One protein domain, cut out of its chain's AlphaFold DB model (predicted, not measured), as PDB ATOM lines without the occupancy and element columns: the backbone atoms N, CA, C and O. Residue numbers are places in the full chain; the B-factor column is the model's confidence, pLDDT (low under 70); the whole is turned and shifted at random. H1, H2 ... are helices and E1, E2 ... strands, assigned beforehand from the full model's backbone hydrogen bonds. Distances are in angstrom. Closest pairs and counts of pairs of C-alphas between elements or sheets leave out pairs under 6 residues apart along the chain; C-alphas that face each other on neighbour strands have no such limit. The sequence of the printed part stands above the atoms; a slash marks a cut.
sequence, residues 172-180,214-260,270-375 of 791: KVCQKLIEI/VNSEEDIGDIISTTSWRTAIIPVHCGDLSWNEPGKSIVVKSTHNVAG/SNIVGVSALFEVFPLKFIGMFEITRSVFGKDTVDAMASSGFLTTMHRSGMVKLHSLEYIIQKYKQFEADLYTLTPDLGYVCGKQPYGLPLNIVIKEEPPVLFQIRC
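AT A GLANCE: This is residues 172 to 180, 214 to 260 and 270 to 375 of the 791 residues of the protein "C2orf37-like protein" of Crassostrea gigas (UniProt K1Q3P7). Two strongly twisted four-stranded sheets make the body: edge strand E5 of the second comes close to E3 and E1 of the first, and from there the second sheet reaches away to E8. Helix H5 sits beside the junction, near E4 and E6, while H1, H2 and H3 lie beyond the first sheet and a long unnamed stretch, residues 333 to 368, loops out past it and returns to E8. The printed part has 162 residues with five named helices and eight named strands, in the order H1 H2 H3 E1 E2 E3 E4 H4 E5 E6 E7 H5 E8. The sheets run E1 E2 E3 E4 and E5 E6 E7 E8, both antiparallel, and the class is mixed, helices and strands. The whole is compact, with a radius of gyration of the C-alphas of 15.9 A and spans of 48 by 38 by 31 A.

IN THESE COORDINATES: The first sheet holds E1, residues 241 to 245, E2, 249 to 253, E3, 272 to 280, 24.7 A long, and E4, 285 to 293, 25.0 A long. C-alpha 272 is at (1.311, -36.771, 28.129). The second holds E5, residues 301 to 307, 17.3 A, E6, 310 to 315, 16.1 A, E7, 319 to 324, 17.0 A, and E8, 369 to 374, ending at C-alpha 374 at (9.490, -34.955, 6.726). The helices are H1, residues 172 to 180, 13.3 A, beginning at C-alpha 172 at (25.687, -50.407, 37.056), H2, 214 to 217, H3, 219 to 225, H4, 294 to 297, and H5, 325 to 332, 10.3 A.

HOW THE PARTS SIT: N 242 and O 251 of hairpin E1 and E2 are 3.0 A apart, N 250 and O 279 of E2 and E3 2.9 A, and N 276 and O 290 of hairpin E3 and E4 3.0 A, within hydrogen-bond range. E5, E6 and E7 form a meander, each strand the antiparallel neighbour of the one before, with N 305 and O 312 at 2.9 A and N 313 and O 321 at 2.9 A; N 322 and O 371 of E7 and E8 are 2.9 A apart. Between the sheets, the closest C-alphas of E3 and E5 are those of Val 273 and Asp 303, 6.3 A, and of E1 and E5 those of Asn 244 and Ser 307, 4.2 A. H5 lies over E4, across the strands at 82 degrees on the local plane, and only grazes the second sheet. H4 only grazes both sheets. H1 and E1 are only just apart, at 8.3 A. In H3 and H5 every O i to N i+4 pair is within hydrogen-bond range; in H1 1 of 5 is, beside 4 of 6 O i to N i+3 pairs, and H2 and H4 are too short for an O i to N i+4 pair.

THE WHOLE: The two C-alphas farthest apart, those of Asn 215 and Ser 317, are 48.1 A apart. Residues 181 to 213 and 261 to 269 are not printed, with C-alpha gaps of 16.4 A and 9.2 A. The links H3 to E1 and H5 to E8 are long. Mean pLDDT of the printed part is 71.3; 52 residues are under 70, among them 172 to 180 and 214 to 243.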
ATOM      1  N   LYS A 172      24.263 -50.021  36.956       34.69
ATOM      2  CA  LYS A 172      25.687 -50.407  37.056       34.69
ATOM      3  C   LYS A 172      26.482 -50.099  35.788       34.69
ATOM      4  O   LYS A 172      27.698 -49.950  35.870       34.69
ATOM      5  N   VAL A 173      25.817 -49.977  34.638       37.81
ATOM      6  CA  VAL A 173      26.433 -49.442  33.412       37.81
ATOM      7  C   VAL A 173      26.619 -47.930  33.555       37.81
ATOM      8  O   VAL A 173      27.710 -47.419  33.321       37.81
ATOM      9  N   CYS A 174      25.580 -47.233  34.027       36.41
ATOM     10  CA  CYS A 174      25.579 -45.780  34.215       36.41
ATOM     11  C   CYS A 174      26.746 -45.307  35.101       36.41
ATOM     12  O   CYS A 174      27.410 -44.321  34.787       36.41
ATOM     13  N   GLN A 175      27.034 -46.043  36.179       35.56
ATOM     14  CA  GLN A 175      28.107 -45.709  37.118       35.56
ATOM     15  C   GLN A 175      29.517 -45.999  36.563       35.56
ATOM     16  O   GLN A 175      30.473 -45.333  36.954       35.56
ATOM     17  N   LYS A 176      29.668 -46.932  35.608       41.06
ATOM     18  CA  LYS A 176      30.982 -47.286  35.042       41.06
ATOM     19  C   LYS A 176      31.550 -46.239  34.082       41.06
ATOM     20  O   LYS A 176      32.766 -46.095  34.018       41.06
ATOM     21  N   LEU A 177      30.696 -45.481  33.389       37.19
ATOM     22  CA  LEU A 177      31.122 -44.363  32.533       37.19
ATOM     23  C   LEU A 177      31.642 -43.167  33.353       37.19
ATOM     24  O   LEU A 177      32.608 -42.518  32.959       37.19
ATOM     25  N   ILE A 178      31.081 -42.932  34.543       37.91
ATOM     26  CA  ILE A 178      31.560 -41.908  35.492       37.91
ATOM     27  C   ILE A 178      32.977 -42.246  36.004       37.91
ATOM     28  O   ILE A 178      33.818 -41.362  36.184       37.91
ATOM     29  N   GLU A 179      33.271 -43.539  36.174       35.06
ATOM     30  CA  GLU A 179      34.586 -44.043  36.596       35.06
ATOM     31  C   GLU A 179      35.683 -43.821  35.532       35.06
ATOM     32  O   GLU A 179      36.863 -43.756  35.861       35.06
ATOM     33  N   ILE A 180      35.319 -43.669  34.257       36.91
ATOM     34  CA  ILE A 180      36.260 -43.364  33.164       36.91
ATOM     35  C   ILE A 180      36.579 -41.864  33.162       36.91
ATOM     36  O   ILE A 180      37.748 -41.468  33.141       36.91
ATOM     37  N   VAL A 214      31.819 -36.338  48.642       33.88
ATOM     38  CA  VAL A 214      31.886 -37.610  47.873       33.88
ATOM     39  C   VAL A 214      31.003 -38.736  48.451       33.88
ATOM     40  O   VAL A 214      30.804 -39.767  47.817       33.88
ATOM     41  N   ASN A 215      30.342 -38.519  49.593       32.28
ATOM     42  CA  ASN A 215      29.261 -39.401  50.064       32.28
ATOM     43  C   ASN A 215      28.010 -39.390  49.144       32.28
ATOM     44  O   ASN A 215      27.083 -40.162  49.368       32.28
ATOM     45  N   SER A 216      27.992 -38.558  48.095       41.81
ATOM     46  CA  SER A 216      26.917 -38.437  47.097       41.81
ATOM     47  C   SER A 216      26.937 -39.485  45.962       41.81
ATOM     48  O   SER A 216      26.166 -39.383  45.007       41.81
ATOM     49  N   GLU A 217      27.759 -40.537  46.049       39.03
ATOM     50  CA  GLU A 217      27.715 -41.652  45.082       39.03
ATOM     51  C   GLU A 217      26.586 -42.668  45.358       39.03
ATOM     52  O   GLU A 217      26.117 -43.324  44.426       39.03
ATOM     53  N   GLU A 218      26.084 -42.772  46.598       35.97
ATOM     54  CA  GLU A 218      24.851 -43.532  46.896       35.97
ATOM     55  C   GLU A 218      23.591 -42.771  46.416       35.97
ATOM     56  O   GLU A 218      22.580 -43.372  46.042       35.97
ATOM     57  N   ASP A 219      23.674 -41.439  46.345       40.28
ATOM     58  CA  ASP A 219      22.542 -40.527  46.150       40.28
ATOM     59  C   ASP A 219      21.847 -40.656  44.779       40.28
ATOM     60  O   ASP A 219      20.615 -40.635  44.707       40.28
ATOM     61  N   ILE A 220      22.589 -40.869  43.684       39.19
ATOM     62  CA  ILE A 220      21.985 -41.079  42.347       39.19
ATOM     63  C   ILE A 220      21.121 -42.354  42.336       39.19
ATOM     64  O   ILE A 220      20.022 -42.369  41.771       39.19
ATOM     65  N   GLY A 221      21.596 -43.417  42.995       36.66
ATOM     66  CA  GLY A 221      20.863 -44.675  43.138       36.66
ATOM     67  C   GLY A 221      19.593 -44.523  43.978       36.66
ATOM     68  O   GLY A 221      18.558 -45.106  43.642       36.66
ATOM     69  N   ASP A 222      19.631 -43.696  45.023       35.56
ATOM     70  CA  ASP A 222      18.482 -43.437  45.897       35.56
ATOM     71  C   ASP A 222      17.441 -42.491  45.267       35.56
ATOM     72  O   ASP A 222      16.239 -42.735  45.415       35.56
ATOM     73  N   ILE A 223      17.836 -41.491  44.467       40.47
ATOM     74  CA  ILE A 223      16.887 -40.695  43.654       40.47
ATOM     75  C   ILE A 223      16.085 -41.605  42.710       40.47
ATOM     76  O   ILE A 223      14.871 -41.448  42.565       40.47
ATOM     77  N   ILE A 224      16.762 -42.558  42.063       39.00
ATOM     78  CA  ILE A 224      16.175 -43.397  41.010       39.00
ATOM     79  C   ILE A 224      15.391 -44.590  41.585       39.00
ATOM     80  O   ILE A 224      14.378 -44.992  41.009       39.00
ATOM     81  N   SER A 225      15.805 -45.151  42.725       33.81
ATOM     82  CA  SER A 225      15.166 -46.343  43.311       33.81
ATOM     83  C   SER A 225      13.946 -46.051  44.196       33.81
ATOM     84  O   SER A 225      13.126 -46.944  44.431       33.81
ATOM     85  N   THR A 226      13.777 -44.816  44.684       33.53
ATOM     86  CA  THR A 226      12.778 -44.495  45.722       33.53
ATOM     87  C   THR A 226      11.358 -44.189  45.217       33.53
ATOM     88  O   THR A 226      10.457 -43.979  46.041       33.53
ATOM     89  N   THR A 227      11.099 -44.229  43.902       33.25
ATOM     90  CA  THR A 227       9.807 -43.896  43.254       33.25
ATOM     91  C   THR A 227       8.708 -44.970  43.410       33.25
ATOM     92  O   THR A 227       8.058 -45.388  42.451       33.25
ATOM     93  N   SER A 228       8.426 -45.392  44.651       27.36
ATOM     94  CA  SER A 228       7.388 -46.384  44.981       27.36
ATOM     95  C   SER A 228       6.224 -45.814  45.813       27.36
ATOM     96  O   SER A 228       6.132 -45.977  47.026       27.36
ATOM     97  N   TRP A 229       5.295 -45.169  45.105       30.86
ATOM     98  CA  TRP A 229       3.855 -45.092  45.409       30.86
ATOM     99  C   TRP A 229       3.387 -44.766  46.847       30.86
ATOM    100  O   TRP A 229       2.949 -45.652  47.585       30.86
ATOM    101  N   ARG A 230       3.145 -43.473  47.117       24.98
ATOM    102  CA  ARG A 230       1.765 -42.917  47.134       24.98
ATOM    103  C   ARG A 230       1.741 -41.401  47.376       24.98
ATOM    104  O   ARG A 230       2.439 -40.899  48.246       24.98
ATOM    105  N   THR A 231       0.779 -40.745  46.715       23.34
ATOM    106  CA  THR A 231       0.367 -39.322  46.827       23.34
ATOM    107  C   THR A 231       0.997 -38.372  45.798       23.34
ATOM    108  O   THR A 231       2.129 -37.940  45.938       23.34
ATOM    109  N   ALA A 232       0.187 -37.995  44.800       24.66
ATOM    110  CA  ALA A 232       0.272 -36.770  43.985       24.66
ATOM    111  C   ALA A 232       1.559 -36.439  43.188       24.66
ATOM    112  O   ALA A 232       1.613 -35.361  42.603       24.66
ATOM    113  N   ILE A 233       2.540 -37.338  43.085       27.08
ATOM    114  CA  ILE A 233       3.742 -37.158  42.249       27.08
ATOM    115  C   ILE A 233       3.786 -38.254  41.174       27.08
ATOM    116  O   ILE A 233       3.315 -39.372  41.400       27.08
ATOM    117  N   ILE A 234       4.257 -37.907  39.971       28.80
ATOM    118  CA  ILE A 234       4.197 -38.782  38.792       28.80
ATOM    119  C   ILE A 234       5.185 -39.952  38.959       28.80
ATOM    120  O   ILE A 234       6.353 -39.718  39.267       28.80
ATOM    121  N   PRO A 235       4.748 -41.208  38.747       26.72
ATOM    122  CA  PRO A 235       5.609 -42.381  38.844       26.72
ATOM    123  C   PRO A 235       6.555 -42.447  37.640       26.72
ATOM    124  O   PRO A 235       6.237 -43.049  36.614       26.72
ATOM    125  N   VAL A 236       7.734 -41.837  37.765       32.94
ATOM    126  CA  VAL A 236       8.838 -42.080  36.832       32.94
ATOM    127  C   VAL A 236       9.396 -43.472  37.128       32.94
ATOM    128  O   VAL A 236      10.239 -43.653  38.007       32.94
ATOM    129  N   HIS A 237       8.900 -44.472  36.399       35.81
ATOM    130  CA  HIS A 237       9.667 -45.692  36.188       35.81
ATOM    131  C   HIS A 237      10.901 -45.319  35.364       35.81
ATOM    132  O   HIS A 237      10.780 -44.641  34.340       35.81
ATOM    133  N   CYS A 238      12.083 -45.684  35.871       35.84
ATOM    134  CA  CYS A 238      13.346 -45.295  35.258       35.84
ATOM    135  C   CYS A 238      13.402 -45.807  33.819       35.84
ATOM    136  O   CYS A 238      13.096 -46.969  33.540       35.84
ATOM    137  N   GLY A 239      13.770 -44.914  32.914       49.25
ATOM    138  CA  GLY A 239      13.854 -45.190  31.496       49.25
ATOM    139  C   GLY A 239      15.095 -44.572  30.884       49.25
ATOM    140  O   GLY A 239      15.914 -43.990  31.590       49.25
ATOM    141  N   ASP A 240      15.181 -44.760  29.570       56.09
ATOM    142  CA  ASP A 240      16.185 -44.251  28.635       56.09
ATOM    143  C   ASP A 240      17.015 -43.064  29.174       56.09
ATOM    144  O   ASP A 240      16.534 -41.930  29.287       56.09
ATOM    145  N   LEU A 241      18.260 -43.377  29.553       66.62
ATOM    146  CA  LEU A 241      19.288 -42.432  29.981       66.62
ATOM    147  C   LEU A 241      20.204 -42.162  28.787       66.62
ATOM    148  O   LEU A 241      20.877 -43.070  28.303       66.62
ATOM    149  N   SER A 242      20.271 -40.908  28.352       63.22
ATOM    150  CA  SER A 242      21.082 -40.495  27.203       63.22
ATOM    151  C   SER A 242      21.837 -39.193  27.474       63.22
ATOM    152  O   SER A 242      21.476 -38.399  28.344       63.22
ATOM    153  N   TRP A 243      22.919 -38.962  26.731       68.56
ATOM    154  CA  TRP A 243      23.654 -37.700  26.772       68.56
ATOM    155  C   TRP A 243      22.891 -36.614  26.006       68.56
ATOM    156  O   TRP A 243      22.593 -36.784  24.826       68.56
ATOM    157  N   ASN A 244      22.639 -35.465  26.642       74.56
ATOM    158  CA  ASN A 244      22.287 -34.248  25.904       74.56
ATOM    159  C   ASN A 244      23.551 -33.612  25.319       74.56
ATOM    160  O   ASN A 244      23.590 -33.293  24.138       74.56
ATOM    161  N   GLU A 245      24.595 -33.458  26.130       70.25
ATOM    162  CA  GLU A 245      25.914 -32.998  25.689       70.25
ATOM    163  C   GLU A 245      26.967 -33.893  26.363       70.25
ATOM    164  O   GLU A 245      27.053 -33.857  27.596       70.25
ATOM    165  N   PRO A 246      27.735 -34.710  25.612       64.31
ATOM    166  CA  PRO A 246      28.722 -35.636  26.173       64.31
ATOM    167  C   PRO A 246      29.674 -34.969  27.174       64.31
ATOM    168  O   PRO A 246      30.167 -33.868  26.938       64.31
ATOM    169  N   GLY A 247      29.884 -35.610  28.326       63.03
ATOM    170  CA  GLY A 247      30.694 -35.089  29.436       63.03
ATOM    171  C   GLY A 247      30.105 -33.887  30.196       63.03
ATOM    172  O   GLY A 247      30.622 -33.545  31.256       63.03
ATOM    173  N   LYS A 248      29.026 -33.253  29.709       72.25
ATOM    174  CA  LYS A 248      28.454 -32.023  30.291       72.25
ATOM    175  C   LYS A 248      27.041 -32.195  30.842       72.25
ATOM    176  O   LYS A 248      26.766 -31.715  31.939       72.25
ATOM    177  N   SER A 249      26.127 -32.831  30.107       77.50
ATOM    178  CA  SER A 249      24.730 -32.970  30.549       77.50
ATOM    179  C   SER A 249      24.029 -34.226  30.037       77.50
ATOM    180  O   SER A 249      24.221 -34.648  28.893       77.50
ATOM    181  N   ILE A 250      23.172 -34.786  30.888       80.31
ATOM    182  CA  ILE A 250      22.415 -36.026  30.671       80.31
ATOM    183  C   ILE A 250      20.904 -35.781  30.751       80.31
ATOM    184  O   ILE A 250      20.430 -34.855  31.418       80.31
ATOM    185  N   VAL A 251      20.152 -36.648  30.076       81.44
ATOM    186  CA  VAL A 251      18.689 -36.695  30.056       81.44
ATOM    187  C   VAL A 251      18.235 -38.033  30.617       81.44
ATOM    188  O   VAL A 251      18.653 -39.078  30.129       81.44
ATOM    189  N   VAL A 252      17.326 -38.001  31.589       82.44
ATOM    190  CA  VAL A 252      16.542 -39.175  31.997       82.44
ATOM    191  C   VAL A 252      15.144 -39.036  31.405       82.44
ATOM    192  O   VAL A 252      14.437 -38.067  31.704       82.44
ATOM    193  N   LYS A 253      14.732 -39.989  30.567       77.88
ATOM    194  CA  LYS A 253      13.405 -40.033  29.936       77.88
ATOM    195  C   LYS A 253      12.552 -41.137  30.567       77.88
ATOM    196  O   LYS A 253      13.009 -42.255  30.775       77.88
ATOM    197  N   SER A 254      11.288 -40.843  30.867       74.06
ATOM    198  CA  SER A 254      10.363 -41.832  31.441       74.06
ATOM    199  C   SER A 254      10.047 -42.958  30.449       74.06
ATOM    200  O   SER A 254       9.536 -42.680  29.357       74.06
ATOM    201  N   THR A 255      10.243 -44.221  30.830       54.53
ATOM    202  CA  THR A 255       9.755 -45.362  30.039       54.53
ATOM    203  C   THR A 255       8.230 -45.486  30.128       54.53
ATOM    204  O   THR A 255       7.629 -45.369  31.194       54.53
ATOM    205  N   HIS A 256       7.621 -45.798  28.978       50.22
ATOM    206  CA  HIS A 256       6.182 -45.963  28.725       50.22
ATOM    207  C   HIS A 256       5.312 -44.689  28.685       50.22
ATOM    208  O   HIS A 256       5.411 -43.770  29.489       50.22
ATOM    209  N   ASN A 257       4.354 -44.701  27.746       42.09
ATOM    210  CA  ASN A 257       3.254 -43.735  27.691       42.09
ATOM    211  C   ASN A 257       2.411 -43.827  28.978       42.09
ATOM    212  O   ASN A 257       2.051 -44.928  29.407       42.09
ATOM    213  N   VAL A 258       1.959 -42.683  29.505       39.94
ATOM    214  CA  VAL A 258       1.102 -42.559  30.711       39.94
ATOM    215  C   VAL A 258      -0.365 -42.982  30.443       39.94
ATOM    216  O   VAL A 258      -1.321 -42.376  30.919       39.94
ATOM    217  N   ALA A 259      -0.557 -44.020  29.626       32.78
ATOM    218  CA  ALA A 259      -1.843 -44.597  29.230       32.78
ATOM    219  C   ALA A 259      -2.064 -46.025  29.775       32.78
ATOM    220  O   ALA A 259      -3.176 -46.541  29.689       32.78
ATOM    221  N   GLY A 260      -1.020 -46.681  30.299       31.75
ATOM    222  CA  GLY A 260      -1.044 -48.115  30.621       31.75
ATOM    223  C   GLY A 260      -1.546 -48.502  32.019       31.75
ATOM    224  O   GLY A 260      -1.853 -49.672  32.238       31.75
ATOM    225  N   SER A 270      -3.587 -40.648  26.172       61.97
ATOM    226  CA  SER A 270      -2.908 -39.836  27.187       61.97
ATOM    227  C   SER A 270      -2.373 -38.547  26.561       61.97
ATOM    228  O   SER A 270      -1.688 -38.572  25.536       61.97
ATOM    229  N   ASN A 271      -2.697 -37.405  27.174       81.75
ATOM    230  CA  ASN A 271      -2.202 -36.113  26.702       81.75
ATOM    231  C   ASN A 271      -0.683 -35.993  26.886       81.75
ATOM    232  O   ASN A 271      -0.021 -35.363  26.071       81.75
ATOM    233  N   ILE A 272      -0.131 -36.630  27.923       81.81
ATOM    234  CA  ILE A 272       1.311 -36.771  28.129       81.81
ATOM    235  C   ILE A 272       1.842 -37.858  27.182       81.81
ATOM    236  O   ILE A 272       1.276 -38.956  27.102       81.81
ATOM    237  N   VAL A 273       2.913 -37.518  26.466       82.88
ATOM    238  CA  VAL A 273       3.715 -38.406  25.610       82.88
ATOM    239  C   VAL A 273       4.830 -39.045  26.444       82.88
ATOM    240  O   VAL A 273       4.955 -40.265  26.454       82.88
ATOM    241  N   GLY A 274       5.557 -38.224  27.206       82.44
ATOM    242  CA  GLY A 274       6.600 -38.637  28.145       82.44
ATOM    243  C   GLY A 274       7.042 -37.483  29.051       82.44
ATOM    244  O   GLY A 274       6.575 -36.348  28.897       82.44
ATOM    245  N   VAL A 275       7.935 -37.784  29.991       85.00
ATOM    246  CA  VAL A 275       8.573 -36.835  30.915       85.00
ATOM    247  C   VAL A 275      10.088 -36.910  30.718       85.00
ATOM    248  O   VAL A 275      10.628 -38.006  30.541       85.00
ATOM    249  N   SER A 276      10.770 -35.767  30.767       87.31
ATOM    250  CA  SER A 276      12.232 -35.686  30.661       87.31
ATOM    251  C   SER A 276      12.811 -34.822  31.778       87.31
ATOM    252  O   SER A 276      12.348 -33.703  32.001       87.31
ATOM    253  N   ALA A 277      13.828 -35.342  32.465       87.62
ATOM    254  CA  ALA A 277      14.621 -34.634  33.469       87.62
ATOM    255  C   ALA A 277      16.043 -34.390  32.944       87.62
ATOM    256  O   ALA A 277      16.640 -35.277  32.337       87.62
ATOM    257  N   LEU A 278      16.564 -33.186  33.173       89.38
ATOM    258  CA  LEU A 278      17.870 -32.717  32.713       89.38
ATOM    259  C   LEU A 278      18.817 -32.514  33.895       89.38
ATOM    260  O   LEU A 278      18.445 -31.867  34.882       89.38
ATOM    261  N   PHE A 279      20.058 -32.973  33.745       85.50
ATOM    262  CA  PHE A 279      21.119 -32.777  34.731       85.50
ATOM    263  C   PHE A 279      22.414 -32.321  34.057       85.50
ATOM    264  O   PHE A 279      22.769 -32.807  32.984       85.50
ATOM    265  N   GLU A 280      23.123 -31.406  34.705       82.44
ATOM    266  CA  GLU A 280      24.537 -31.114  34.463       82.44
ATOM    267  C   GLU A 280      25.369 -32.139  35.248       82.44
ATOM    268  O   GLU A 280      24.969 -32.525  36.349       82.44
ATOM    269  N   VAL A 281      26.465 -32.642  34.672       76.62
ATOM    270  CA  VAL A 281      27.201 -33.798  35.225       76.62
ATOM    271  C   VAL A 281      28.255 -33.395  36.254       76.62
ATOM    272  O   VAL A 281      28.410 -34.094  37.253       76.62
ATOM    273  N   PHE A 282      28.956 -32.275  36.053       65.38
ATOM    274  CA  PHE A 282      29.987 -31.815  36.984       65.38
ATOM    275  C   PHE A 282      29.943 -30.290  37.215       65.38
ATOM    276  O   PHE A 282      30.230 -29.531  36.287       65.38
ATOM    277  N   PRO A 283      29.631 -29.821  38.443       75.50
ATOM    278  CA  PRO A 283      29.072 -30.602  39.555       75.50
ATOM    279  C   PRO A 283      27.695 -31.178  39.189       75.50
ATOM    280  O   PRO A 283      26.972 -30.584  38.388       75.50
ATOM    281  N   LEU A 284      27.309 -32.312  39.787       77.25
ATOM    282  CA  LEU A 284      26.012 -32.933  39.508       77.25
ATOM    283  C   LEU A 284      24.869 -32.004  39.946       77.25
ATOM    284  O   LEU A 284      24.632 -31.810  41.140       77.25
ATOM    285  N   LYS A 285      24.132 -31.445  38.982       81.44
ATOM    286  CA  LYS A 285      23.092 -30.440  39.241       81.44
ATOM    287  C   LYS A 285      21.837 -30.717  38.424       81.44
ATOM    288  O   LYS A 285      21.881 -30.834  37.204       81.44
ATOM    289  N   PHE A 286      20.688 -30.751  39.091       85.06
ATOM    290  CA  PHE A 286      19.385 -30.789  38.427       85.06
ATOM    291  C   PHE A 286      19.112 -29.450  37.722       85.06
ATOM    292  O   PHE A 286      19.035 -28.398  38.355       85.06
ATOM    293  N   ILE A 287      18.965 -29.484  36.398       87.31
ATOM    294  CA  ILE A 287      18.640 -28.302  35.584       87.31
ATOM    295  C   ILE A 287      17.123 -28.079  35.602       87.31
ATOM    296  O   ILE A 287      16.648 -26.949  35.787       87.31
ATOM    297  N   GLY A 288      16.365 -29.165  35.430       87.56
ATOM    298  CA  GLY A 288      14.912 -29.180  35.538       87.56
ATOM    299  C   GLY A 288      14.238 -30.389  34.892       87.56
ATOM    300  O   GLY A 288      14.870 -31.160  34.174       87.56
ATOM    301  N   MET A 289      12.933 -30.538  35.124       87.75
ATOM    302  CA  MET A 289      12.092 -31.599  34.561       87.75
ATOM    303  C   MET A 289      10.849 -31.008  33.889       87.75
ATOM    304  O   MET A 289      10.227 -30.094  34.439       87.75
ATOM    305  N   PHE A 290      10.485 -31.546  32.720       89.38
ATOM    306  CA  PHE A 290       9.338 -31.112  31.914       89.38
ATOM    307  C   PHE A 290       8.494 -32.278  31.378       89.38
ATOM    308  O   PHE A 290       8.989 -33.373  31.107       89.38
ATOM    309  N   GLU A 291       7.201 -32.009  31.184       89.81
ATOM    310  CA  GLU A 291       6.263 -32.890  30.479       89.81
ATOM    311  C   GLU A 291       6.194 -32.541  28.989       89.81
ATOM    312  O   GLU A 291       6.114 -31.372  28.602       89.81
ATOM    313  N   ILE A 292       6.126 -33.570  28.146       89.44
ATOM    314  CA  ILE A 292       5.938 -33.438  26.701       89.44
ATOM    315  C   ILE A 292       4.491 -33.816  26.386       89.44
ATOM    316  O   ILE A 292       4.093 -34.968  26.572       89.44
ATOM    317  N   THR A 293       3.675 -32.854  25.936       89.69
ATOM    318  CA  THR A 293       2.218 -33.045  25.800       89.69
ATOM    319  C   THR A 293       1.674 -32.817  24.387       89.69
ATOM    320  O   THR A 293       2.055 -31.882  23.680       89.69
ATOM    321  N   ARG A 294       0.699 -33.648  24.001       89.25
ATOM    322  CA  ARG A 294      -0.056 -33.590  22.735       89.25
ATOM    323  C   ARG A 294      -0.852 -32.292  22.572       89.25
ATOM    324  O   ARG A 294      -1.127 -31.876  21.449       89.25
ATOM    325  N   SER A 295      -1.230 -31.656  23.679       88.50
ATOM    326  CA  SER A 295      -1.867 -30.335  23.701       88.50
ATOM    327  C   SER A 295      -0.927 -29.194  23.319       88.50
ATOM    328  O   SER A 295      -1.411 -28.181  22.826       88.50
ATOM    329  N   VAL A 296       0.382 -29.348  23.553       92.00
ATOM    330  CA  VAL A 296       1.401 -28.321  23.280       92.00
ATOM    331  C   VAL A 296       2.078 -28.562  21.934       92.00
ATOM    332  O   VAL A 296       2.104 -27.659  21.109       92.00
ATOM    333  N   PHE A 297       2.590 -29.771  21.690       92.06
ATOM    334  CA  PHE A 297       3.402 -30.073  20.501       92.06
ATOM    335  C   PHE A 297       2.593 -30.605  19.306       92.06
ATOM    336  O   PHE A 297       3.076 -30.584  18.173       92.06
ATOM    337  N   GLY A 298       1.355 -31.057  19.536       88.88
ATOM    338  CA  GLY A 298       0.445 -31.549  18.502       88.88
ATOM    339  C   GLY A 298      -0.133 -32.936  18.797       88.88
ATOM    340  O   GLY A 298       0.486 -33.798  19.417       88.88
ATOM    341  N   LYS A 299      -1.363 -33.186  18.329       87.69
ATOM    342  CA  LYS A 299      -2.083 -34.443  18.622       87.69
ATOM    343  C   LYS A 299      -1.391 -35.686  18.049       87.69
ATOM    344  O   LYS A 299      -1.516 -36.768  18.628       87.69
ATOM    345  N   ASP A 300      -0.678 -35.533  16.934       89.06
ATOM    346  CA  ASP A 300       0.017 -36.608  16.226       89.06
ATOM    347  C   ASP A 300       1.471 -36.832  16.679       89.06
ATOM    348  O   ASP A 300       2.097 -37.764  16.173       89.06
ATOM    349  N   THR A 301       1.992 -36.070  17.653       88.75
ATOM    350  CA  THR A 301       3.291 -36.343  18.297       88.75
ATOM    351  C   THR A 301       3.289 -37.764  18.865       88.75
ATOM    352  O   THR A 301       2.444 -38.111  19.690       88.75
ATOM    353  N   VAL A 302       4.183 -38.631  18.402       86.44
ATOM    354  CA  VAL A 302       4.313 -40.019  18.878       86.44
ATOM    355  C   VAL A 302       5.380 -40.130  19.961       86.44
ATOM    356  O   VAL A 302       5.122 -40.818  20.945       86.44
ATOM    357  N   ASP A 303       6.495 -39.412  19.824       86.31
ATOM    358  CA  ASP A 303       7.587 -39.386  20.801       86.31
ATOM    359  C   ASP A 303       8.390 -38.068  20.713       86.31
ATOM    360  O   ASP A 303       8.147 -37.243  19.825       86.31
ATOM    361  N   ALA A 304       9.333 -37.863  21.631       87.62
ATOM    362  CA  ALA A 304      10.311 -36.781  21.598       87.62
ATOM    363  C   ALA A 304      11.617 -37.162  22.327       87.62
ATOM    364  O   ALA A 304      11.641 -38.071  23.158       87.62
ATOM    365  N   MET A 305      12.702 -36.453  22.021       84.75
ATOM    366  CA  MET A 305      14.047 -36.680  22.562       84.75
ATOM    367  C   MET A 305      14.744 -35.336  22.796       84.75
ATOM    368  O   MET A 305      14.549 -34.414  22.008       84.75
ATOM    369  N   ALA A 306      15.543 -35.214  23.855       84.69
ATOM    370  CA  ALA A 306      16.401 -34.051  24.080       84.69
ATOM    371  C   ALA A 306      17.863 -34.450  23.836       84.69
ATOM    372  O   ALA A 306      18.328 -35.427  24.414       84.69
ATOM    373  N   SER A 307      18.555 -33.735  22.950       80.31
ATOM    374  CA  SER A 307      19.908 -34.076  22.490       80.31
ATOM    375  C   SER A 307      20.584 -32.872  21.835       80.31
ATOM    376  O   SER A 307      19.933 -32.136  21.089       80.31
ATOM    377  N   SER A 308      21.885 -32.687  22.053       74.44
ATOM    378  CA  SER A 308      22.711 -31.612  21.479       74.44
ATOM    379  C   SER A 308      22.147 -30.198  21.696       74.44
ATOM    380  O   SER A 308      22.287 -29.328  20.837       74.44
ATOM    381  N   GLY A 309      21.461 -29.959  22.820       82.12
ATOM    382  CA  GLY A 309      20.814 -28.673  23.120       82.12
ATOM    383  C   GLY A 309      19.485 -28.425  22.386       82.12
ATOM    384  O   GLY A 309      18.918 -27.332  22.494       82.12
ATOM    385  N   PHE A 310      18.951 -29.426  21.681       88.31
ATOM    386  CA  PHE A 310      17.639 -29.389  21.035       88.31
ATOM    387  C   PHE A 310      16.628 -30.282  21.760       88.31
ATOM    388  O   PHE A 310      16.979 -31.329  22.300       88.31
ATOM    389  N   LEU A 311      15.354 -29.892  21.719       91.31
ATOM    390  CA  LEU A 311      14.225 -30.799  21.917       91.31
ATOM    391  C   LEU A 311      13.667 -31.174  20.539       91.31
ATOM    392  O   LEU A 311      13.147 -30.322  19.817       91.31
ATOM    393  N   THR A 312      13.769 -32.451  20.195       90.06
ATOM    394  CA  THR A 312      13.313 -33.050  18.939       90.06
ATOM    395  C   THR A 312      11.941 -33.685  19.150       90.06
ATOM    396  O   THR A 312      11.829 -34.605  19.961       90.06
ATOM    397  N   THR A 313      10.897 -33.260  18.432       91.75
ATOM    398  CA  THR A 313       9.576 -33.928  18.472       91.75
ATOM    399  C   THR A 313       9.300 -34.712  17.198       91.75
ATOM    400  O   THR A 313       9.573 -34.248  16.092       91.75
ATOM    401  N   MET A 314       8.730 -35.907  17.355       88.88
ATOM    402  CA  MET A 314       8.526 -36.888  16.290       88.88
ATOM    403  C   MET A 314       7.033 -37.172  16.108       88.88
ATOM    404  O   MET A 314       6.323 -37.445  17.078       88.88
ATOM    405  N   HIS A 315       6.534 -37.118  14.873       90.38
ATOM    406  CA  HIS A 315       5.098 -37.135  14.576       90.38
ATOM    407  C   HIS A 315       4.677 -38.332  13.709       90.38
ATOM    408  O   HIS A 315       5.428 -38.812  12.862       90.38
ATOM    409  N   ARG A 316       3.428 -38.802  13.855       86.19
ATOM    410  CA  ARG A 316       2.871 -39.902  13.029       86.19
ATOM    411  C   ARG A 316       2.807 -39.562  11.535       86.19
ATOM    412  O   ARG A 316       2.691 -40.456  10.705       86.19
ATOM    413  N   SER A 317       2.886 -38.279  11.197       85.75
ATOM    414  CA  SER A 317       2.972 -37.743   9.836       85.75
ATOM    415  C   SER A 317       4.382 -37.820   9.210       85.75
ATOM    416  O   SER A 317       4.601 -37.254   8.130       85.75
ATOM    417  N   GLY A 318       5.336 -38.486   9.881       84.94
ATOM    418  CA  GLY A 318       6.754 -38.556   9.498       84.94
ATOM    419  C   GLY A 318       7.484 -37.219   9.646       84.94
ATOM    420  O   GLY A 318       8.537 -37.024   9.047       84.94
ATOM    421  N   MET A 319       6.875 -36.256  10.341       90.62
ATOM    422  CA  MET A 319       7.434 -34.931  10.564       90.62
ATOM    423  C   MET A 319       8.268 -34.934  11.843       90.62
ATOM    424  O   MET A 319       7.811 -35.396  12.889       90.62
ATOM    425  N   VAL A 320       9.468 -34.374  11.748       91.06
ATOM    426  CA  VAL A 320      10.355 -34.107  12.877       91.06
ATOM    427  C   VAL A 320      10.549 -32.601  12.985       91.06
ATOM    428  O   VAL A 320      10.771 -31.943  11.965       91.06
ATOM    429  N   LYS A 321      10.439 -32.063  14.202       92.62
ATOM    430  CA  LYS A 321      10.676 -30.649  14.533       92.62
ATOM    431  C   LYS A 321      11.824 -30.541  15.531       92.62
ATOM    432  O   LYS A 321      11.905 -31.363  16.443       92.62
ATOM    433  N   LEU A 322      12.654 -29.510  15.395       91.75
ATOM    434  CA  LEU A 322      13.688 -29.142  16.365       91.75
ATOM    435  C   LEU A 322      13.312 -27.827  17.055       91.75
ATOM    436  O   LEU A 322      13.048 -26.823  16.390       91.75
ATOM    437  N   HIS A 323      13.340 -27.823  18.385       93.00
ATOM    438  CA  HIS A 323      13.133 -26.652  19.237       93.00
ATOM    439  C   HIS A 323      14.393 -26.405  20.086       93.00
ATOM    440  O   HIS A 323      15.072 -27.359  20.464       93.00
ATOM    441  N   SER A 324      14.714 -25.155  20.439       91.94
ATOM    442  CA  SER A 324      15.842 -24.869  21.350       91.94
ATOM    443  C   SER A 324      15.523 -25.310  22.784       91.94
ATOM    444  O   SER A 324      14.553 -24.831  23.378       91.94
ATOM    445  N   LEU A 325      16.365 -26.172  23.364       90.62
ATOM    446  CA  LEU A 325      16.249 -26.577  24.767       90.62
ATOM    447  C   LEU A 325      16.616 -25.415  25.710       90.62
ATOM    448  O   LEU A 325      15.938 -25.205  26.712       90.62
ATOM    449  N   GLU A 326      17.611 -24.599  25.341       90.88
ATOM    450  CA  GLU A 326      17.982 -23.372  26.066       90.88
ATOM    451  C   GLU A 326      16.789 -22.406  26.186       90.88
ATOM    452  O   GLU A 326      16.469 -21.960  27.289       90.88
ATOM    453  N   TYR A 327      16.073 -22.140  25.086       92.75
ATOM    454  CA  TYR A 327      14.863 -21.304  25.098       92.75
ATOM    455  C   TYR A 327      13.770 -21.888  26.004       92.75
ATOM    456  O   TYR A 327      13.103 -21.150  26.732       92.75
ATOM    457  N   ILE A 328      13.579 -23.213  25.972       93.38
ATOM    458  CA  ILE A 328      12.583 -23.901  26.805       93.38
ATOM    459  C   ILE A 328      12.908 -23.719  28.291       93.38
ATOM    460  O   ILE A 328      12.021 -23.342  29.061       93.38
ATOM    461  N   ILE A 329      14.169 -23.914  28.683       91.50
ATOM    462  CA  ILE A 329      14.634 -23.707  30.059       91.50
ATOM    463  C   ILE A 329      14.460 -22.231  30.454       91.50
ATOM    464  O   ILE A 329      13.812 -21.943  31.456       91.50
ATOM    465  N   GLN A 330      14.959 -21.287  29.649       92.19
ATOM    466  CA  GLN A 330      14.923 -19.851  29.968       92.19
ATOM    467  C   GLN A 330      13.505 -19.262  30.060       92.19
ATOM    468  O   GLN A 330      13.297 -18.310  30.811       92.19
ATOM    469  N   LYS A 331      12.529 -19.800  29.314       93.56
ATOM    470  CA  LYS A 331      11.152 -19.274  29.274       93.56
ATOM    471  C   LYS A 331      10.164 -20.014  30.179       93.56
ATOM    472  O   LYS A 331       9.242 -19.387  30.702       93.56
ATOM    473  N   TYR A 332      10.293 -21.335  30.321       92.88
ATOM    474  CA  TYR A 332       9.276 -22.168  30.980       92.88
ATOM    475  C   TYR A 332       9.685 -22.701  32.358       92.88
ATOM    476  O   TYR A 332       8.820 -23.222  33.071       92.88
ATOM    477  N   LYS A 333      10.941 -22.528  32.789       92.12
ATOM    478  CA  LYS A 333      11.343 -22.787  34.179       92.12
ATOM    479  C   LYS A 333      10.602 -21.836  35.125       92.12
ATOM    480  O   LYS A 333      10.627 -20.624  34.946       92.12
ATOM    481  N   GLN A 334       9.863 -22.399  36.077       89.06
ATOM    482  CA  GLN A 334       9.043 -21.658  37.040       89.06
ATOM    483  C   GLN A 334       9.825 -21.340  38.326       89.06
ATOM    484  O   GLN A 334       9.576 -20.306  38.933       89.06
ATOM    485  N   PHE A 335      10.761 -22.212  38.725       87.75
ATOM    486  CA  PHE A 335      11.603 -22.062  39.917       87.75
ATOM    487  C   PHE A 335      12.938 -22.817  39.778       87.75
ATOM    488  O   PHE A 335      13.075 -23.760  38.986       87.75
ATOM    489  N   GLU A 336      13.927 -22.395  40.565       86.94
ATOM    490  CA  GLU A 336      15.191 -23.110  40.766       86.94
ATOM    491  C   GLU A 336      15.025 -24.223  41.811       86.94
ATOM    492  O   GLU A 336      14.289 -24.069  42.784       86.94
ATOM    493  N   ALA A 337      15.709 -25.348  41.607       83.56
ATOM    494  CA  ALA A 337      15.728 -26.465  42.544       83.56
ATOM    495  C   ALA A 337      17.062 -27.206  42.417       83.56
ATOM    496  O   ALA A 337      17.331 -27.811  41.385       83.56
ATOM    497  N   ASP A 338      17.881 -27.174  43.464       83.38
ATOM    498  CA  ASP A 338      19.137 -27.921  43.532       83.38
ATOM    499  C   ASP A 338      18.926 -29.242  44.280       83.38
ATOM    500  O   ASP A 338      18.157 -29.289  45.246       83.38
ATOM    501  N   LEU A 339      19.593 -30.318  43.846       80.75
ATOM    502  CA  LEU A 339      19.498 -31.630  44.498       80.75
ATOM    503  C   LEU A 339      19.848 -31.514  45.989       80.75
ATOM    504  O   LEU A 339      20.730 -30.749  46.368       80.75
ATOM    505  N   TYR A 340      19.116 -32.236  46.839       79.38
ATOM    506  CA  TYR A 340      19.278 -32.252  48.300       79.38
ATOM    507  C   TYR A 340      19.056 -30.920  49.032       79.38
ATOM    508  O   TYR A 340      19.080 -30.884  50.265       79.38
ATOM    509  N   THR A 341      18.713 -29.845  48.317       82.06
ATOM    510  CA  THR A 341      18.280 -28.581  48.919       82.06
ATOM    511  C   THR A 341      16.772 -28.558  49.177       82.06
ATOM    512  O   THR A 341      15.981 -29.193  48.473       82.06
ATOM    513  N   LEU A 342      16.357 -27.801  50.196       79.69
ATOM    514  CA  LEU A 342      14.953 -27.473  50.439       79.69
ATOM    515  C   LEU A 342      14.476 -26.481  49.367       79.69
ATOM    516  O   LEU A 342      14.859 -25.313  49.406       79.69
ATOM    517  N   THR A 343      13.626 -26.919  48.438       78.62
ATOM    518  CA  THR A 343      13.058 -26.046  47.400       78.62
ATOM    519  C   THR A 343      12.023 -25.098  48.030       78.62
ATOM    520  O   THR A 343      10.984 -25.585  48.496       78.62
ATOM    521  N   PRO A 344      12.251 -23.766  48.071       72.88
ATOM    522  CA  PRO A 344      11.424 -22.852  48.865       72.88
ATOM    523  C   PRO A 344       9.949 -22.830  48.450       72.88
ATOM    524  O   PRO A 344       9.071 -22.808  49.309       72.88
ATOM    525  N   ASP A 345       9.679 -22.906  47.145       75.12
ATOM    526  CA  ASP A 345       8.328 -22.846  46.569       75.12
ATOM    527  C   ASP A 345       7.494 -24.121  46.796       75.12
ATOM    528  O   ASP A 345       6.282 -24.120  46.579       75.12
ATOM    529  N   LEU A 346       8.133 -25.215  47.229       75.12
ATOM    530  CA  LEU A 346       7.510 -26.534  47.397       75.12
ATOM    531  C   LEU A 346       7.563 -27.065  48.836       75.12
ATOM    532  O   LEU A 346       6.812 -27.980  49.177       75.12
ATOM    533  N   GLY A 347       8.435 -26.512  49.683       78.06
ATOM    534  CA  GLY A 347       8.556 -26.894  51.094       78.06
ATOM    535  C   GLY A 347       9.129 -28.296  51.339       78.06
ATOM    536  O   GLY A 347       9.039 -28.791  52.462       78.06
ATOM    537  N   TYR A 348       9.720 -28.934  50.322       78.06
ATOM    538  CA  TYR A 348      10.363 -30.245  50.424       78.06
ATOM    539  C   TYR A 348      11.778 -30.259  49.836       78.06
ATOM    540  O   TYR A 348      12.196 -29.325  49.154       78.06
ATOM    541  N   VAL A 349      12.530 -31.319  50.141       77.38
ATOM    542  CA  VAL A 349      13.913 -31.501  49.681       77.38
ATOM    543  C   VAL A 349      13.933 -32.173  48.309       77.38
ATOM    544  O   VAL A 349      13.398 -33.273  48.159       77.38
ATOM    545  N   CYS A 350      14.548 -31.524  47.320       78.81
ATOM    546  CA  CYS A 350      14.652 -32.031  45.950       78.81
ATOM    547  C   CYS A 350      15.438 -33.355  45.897       78.81
ATOM    548  O   CYS A 350      16.463 -33.503  46.563       78.81
ATOM    549  N   GLY A 351      14.946 -34.325  45.123       70.62
ATOM    550  CA  GLY A 351      15.524 -35.668  44.976       70.62
ATOM    551  C   GLY A 351      15.167 -36.644  46.105       70.62
ATOM    552  O   GLY A 351      15.171 -37.852  45.890       70.62
ATOM    553  N   LYS A 352      14.784 -36.159  47.294       72.06
ATOM    554  CA  LYS A 352      14.619 -37.002  48.487       72.06
ATOM    555  C   LYS A 352      13.238 -37.661  48.573       72.06
ATOM    556  O   LYS A 352      12.209 -37.006  48.401       72.06
ATOM    557  N   GLN A 353      13.195 -38.950  48.921       54.75
ATOM    558  CA  GLN A 353      11.947 -39.673  49.207       54.75
ATOM    559  C   GLN A 353      11.166 -38.996  50.362       54.75
ATOM    560  O   GLN A 353      11.789 -38.583  51.344       54.75
ATOM    561  N   PRO A 354       9.821 -38.883  50.305       58.91
ATOM    562  CA  PRO A 354       8.891 -39.362  49.271       58.91
ATOM    563  C   PRO A 354       8.660 -38.407  48.086       58.91
ATOM    564  O   PRO A 354       7.776 -38.674  47.276       58.91
ATOM    565  N   TYR A 355       9.388 -37.294  47.997       65.50
ATOM    566  CA  TYR A 355       9.053 -36.195  47.088       65.50
ATOM    567  C   TYR A 355       9.741 -36.282  45.717       65.50
ATOM    568  O   TYR A 355       9.130 -35.938  44.710       65.50
ATOM    569  N   GLY A 356      10.978 -36.782  45.654       72.62
ATOM    570  CA  GLY A 356      11.694 -36.981  44.389       72.62
ATOM    571  C   GLY A 356      11.975 -35.673  43.634       72.62
ATOM    572  O   GLY A 356      12.271 -34.641  44.239       72.62
ATOM    573  N   LEU A 357      11.934 -35.724  42.299       80.69
ATOM    574  CA  LEU A 357      12.286 -34.599  41.427       80.69
ATOM    575  C   LEU A 357      11.064 -33.711  41.109       80.69
ATOM    576  O   LEU A 357      10.024 -34.231  40.695       80.69
ATOM    577  N   PRO A 358      11.165 -32.375  41.248       81.62
ATOM    578  CA  PRO A 358      10.047 -31.468  41.012       81.62
ATOM    579  C   PRO A 358       9.874 -31.122  39.524       81.62
ATOM    580  O   PRO A 358      10.841 -30.845  38.814       81.62
ATOM    581  N   LEU A 359       8.623 -31.054  39.054       84.44
ATOM    582  CA  LEU A 359       8.287 -30.573  37.706       84.44
ATOM    583  C   LEU A 359       8.399 -29.038  37.640       84.44
ATOM    584  O   LEU A 359       7.405 -28.319  37.757       84.44
ATOM    585  N   ASN A 360       9.623 -28.531  37.504       87.31
ATOM    586  CA  ASN A 360       9.913 -27.096  37.537       87.31
ATOM    587  C   ASN A 360       9.860 -26.402  36.164       87.31
ATOM    588  O   ASN A 360       9.821 -25.173  36.132       87.31
ATOM    589  N   ILE A 361       9.830 -27.131  35.043       90.88
ATOM    590  CA  ILE A 361       9.715 -26.563  33.690       90.88
ATOM    591  C   ILE A 361       8.336 -26.919  33.113       90.88
ATOM    592  O   ILE A 361       8.052 -28.071  32.789       90.88
ATOM    593  N   VAL A 362       7.465 -25.914  32.968       90.69
ATOM    594  CA  VAL A 362       6.063 -26.103  32.549       90.69
ATOM    595  C   VAL A 362       5.818 -25.423  31.205       90.69
ATOM    596  O   VAL A 362       5.543 -24.223  31.134       90.69
ATOM    597  N   ILE A 363       5.925 -26.205  30.128       92.62
ATOM    598  CA  ILE A 363       5.727 -25.750  28.747       92.62
ATOM    599  C   ILE A 363       4.224 -25.542  28.499       92.62
ATOM    600  O   ILE A 363       3.437 -26.479  28.610       92.62
ATOM    601  N   LYS A 364       3.815 -24.302  28.197       89.44
ATOM    602  CA  LYS A 364       2.391 -23.897  28.092       89.44
ATOM    603  C   LYS A 364       1.905 -23.696  26.652       89.44
ATOM    604  O   LYS A 364       0.709 -23.778  26.397       89.44
ATOM    605  N   GLU A 365       2.825 -23.444  25.729       92.81
ATOM    606  CA  GLU A 365       2.591 -23.202  24.302       92.81
ATOM    607  C   GLU A 365       3.782 -23.752  23.501       92.81
ATOM    608  O   GLU A 365       4.876 -23.900  24.061       92.81
ATOM    609  N   GLU A 366       3.581 -24.084  22.221       92.25
ATOM    610  CA  GLU A 366       4.628 -24.694  21.393       92.25
ATOM    611  C   GLU A 366       5.869 -23.771  21.333       92.25
ATOM    612  O   GLU A 366       5.742 -22.600  20.956       92.25
ATOM    613  N   PRO A 367       7.071 -24.234  21.731       93.31
ATOM    614  CA  PRO A 367       8.293 -23.447  21.588       93.31
ATOM    615  C   PRO A 367       8.599 -23.188  20.102       93.31
ATOM    616  O   PRO A 367       8.248 -24.026  19.270       93.31
ATOM    617  N   PRO A 368       9.300 -22.097  19.736       93.31
ATOM    618  CA  PRO A 368       9.674 -21.827  18.350       93.31
ATOM    619  C   PRO A 368      10.345 -23.034  17.683       93.31
ATOM    620  O   PRO A 368      11.317 -23.585  18.203       93.31
ATOM    621  N   VAL A 369       9.800 -23.443  16.536       93.12
ATOM    622  CA  VAL A 369      10.380 -24.472  15.670       93.12
ATOM    623  C   VAL A 369      11.533 -23.829  14.906       93.12
ATOM    624  O   VAL A 369      11.304 -22.930  14.100       93.12
ATOM    625  N   LEU A 370      12.761 -24.276  15.164       89.69
ATOM    626  CA  LEU A 370      13.961 -23.803  14.465       89.69
ATOM    627  C   LEU A 370      14.123 -24.474  13.099       89.69
ATOM    628  O   LEU A 370      14.593 -23.863  12.147       89.69
ATOM    629  N   PHE A 371      13.747 -25.749  13.016       89.88
ATOM    630  CA  PHE A 371      13.864 -26.572  11.819       89.88
ATOM    631  C   PHE A 371      12.772 -27.641  11.833       89.88
ATOM    632  O   PHE A 371      12.414 -28.153  12.896       89.88
ATOM    633  N   GLN A 372      12.244 -27.995  10.661       91.75
ATOM    634  CA  GLN A 372      11.305 -29.105  10.520       91.75
ATOM    635  C   GLN A 372      11.470 -29.804   9.171       91.75
ATOM    636  O   GLN A 372      11.626 -29.157   8.138       91.75
ATOM    637  N   ILE A 373      11.377 -31.130   9.168       91.31
ATOM    638  CA  ILE A 373      11.501 -31.941   7.953       91.31
ATOM    639  C   ILE A 373      10.575 -33.154   8.008       91.31
ATOM    640  O   ILE A 373      10.259 -33.663   9.082       91.31
ATOM    641  N   ARG A 374      10.135 -33.641   6.841       89.81
ATOM    642  CA  ARG A 374       9.490 -34.955   6.726       89.81
ATOM    643  C   ARG A 374      10.521 -36.001   6.311       89.81
ATOM    644  O   ARG A 374      11.105 -35.884   5.235       89.81
ATOM    645  N   CYS A 375      10.680 -37.030   7.129       86.00
ATOM    646  CA  CYS A 375      11.581 -38.160   6.919       86.00
ATOM    647  C   CYS A 375      10.838 -39.495   7.105       86.00
ATOM    648  O   CYS A 375       9.717 -39.555   7.618       86.00
TER     649      CYS A 375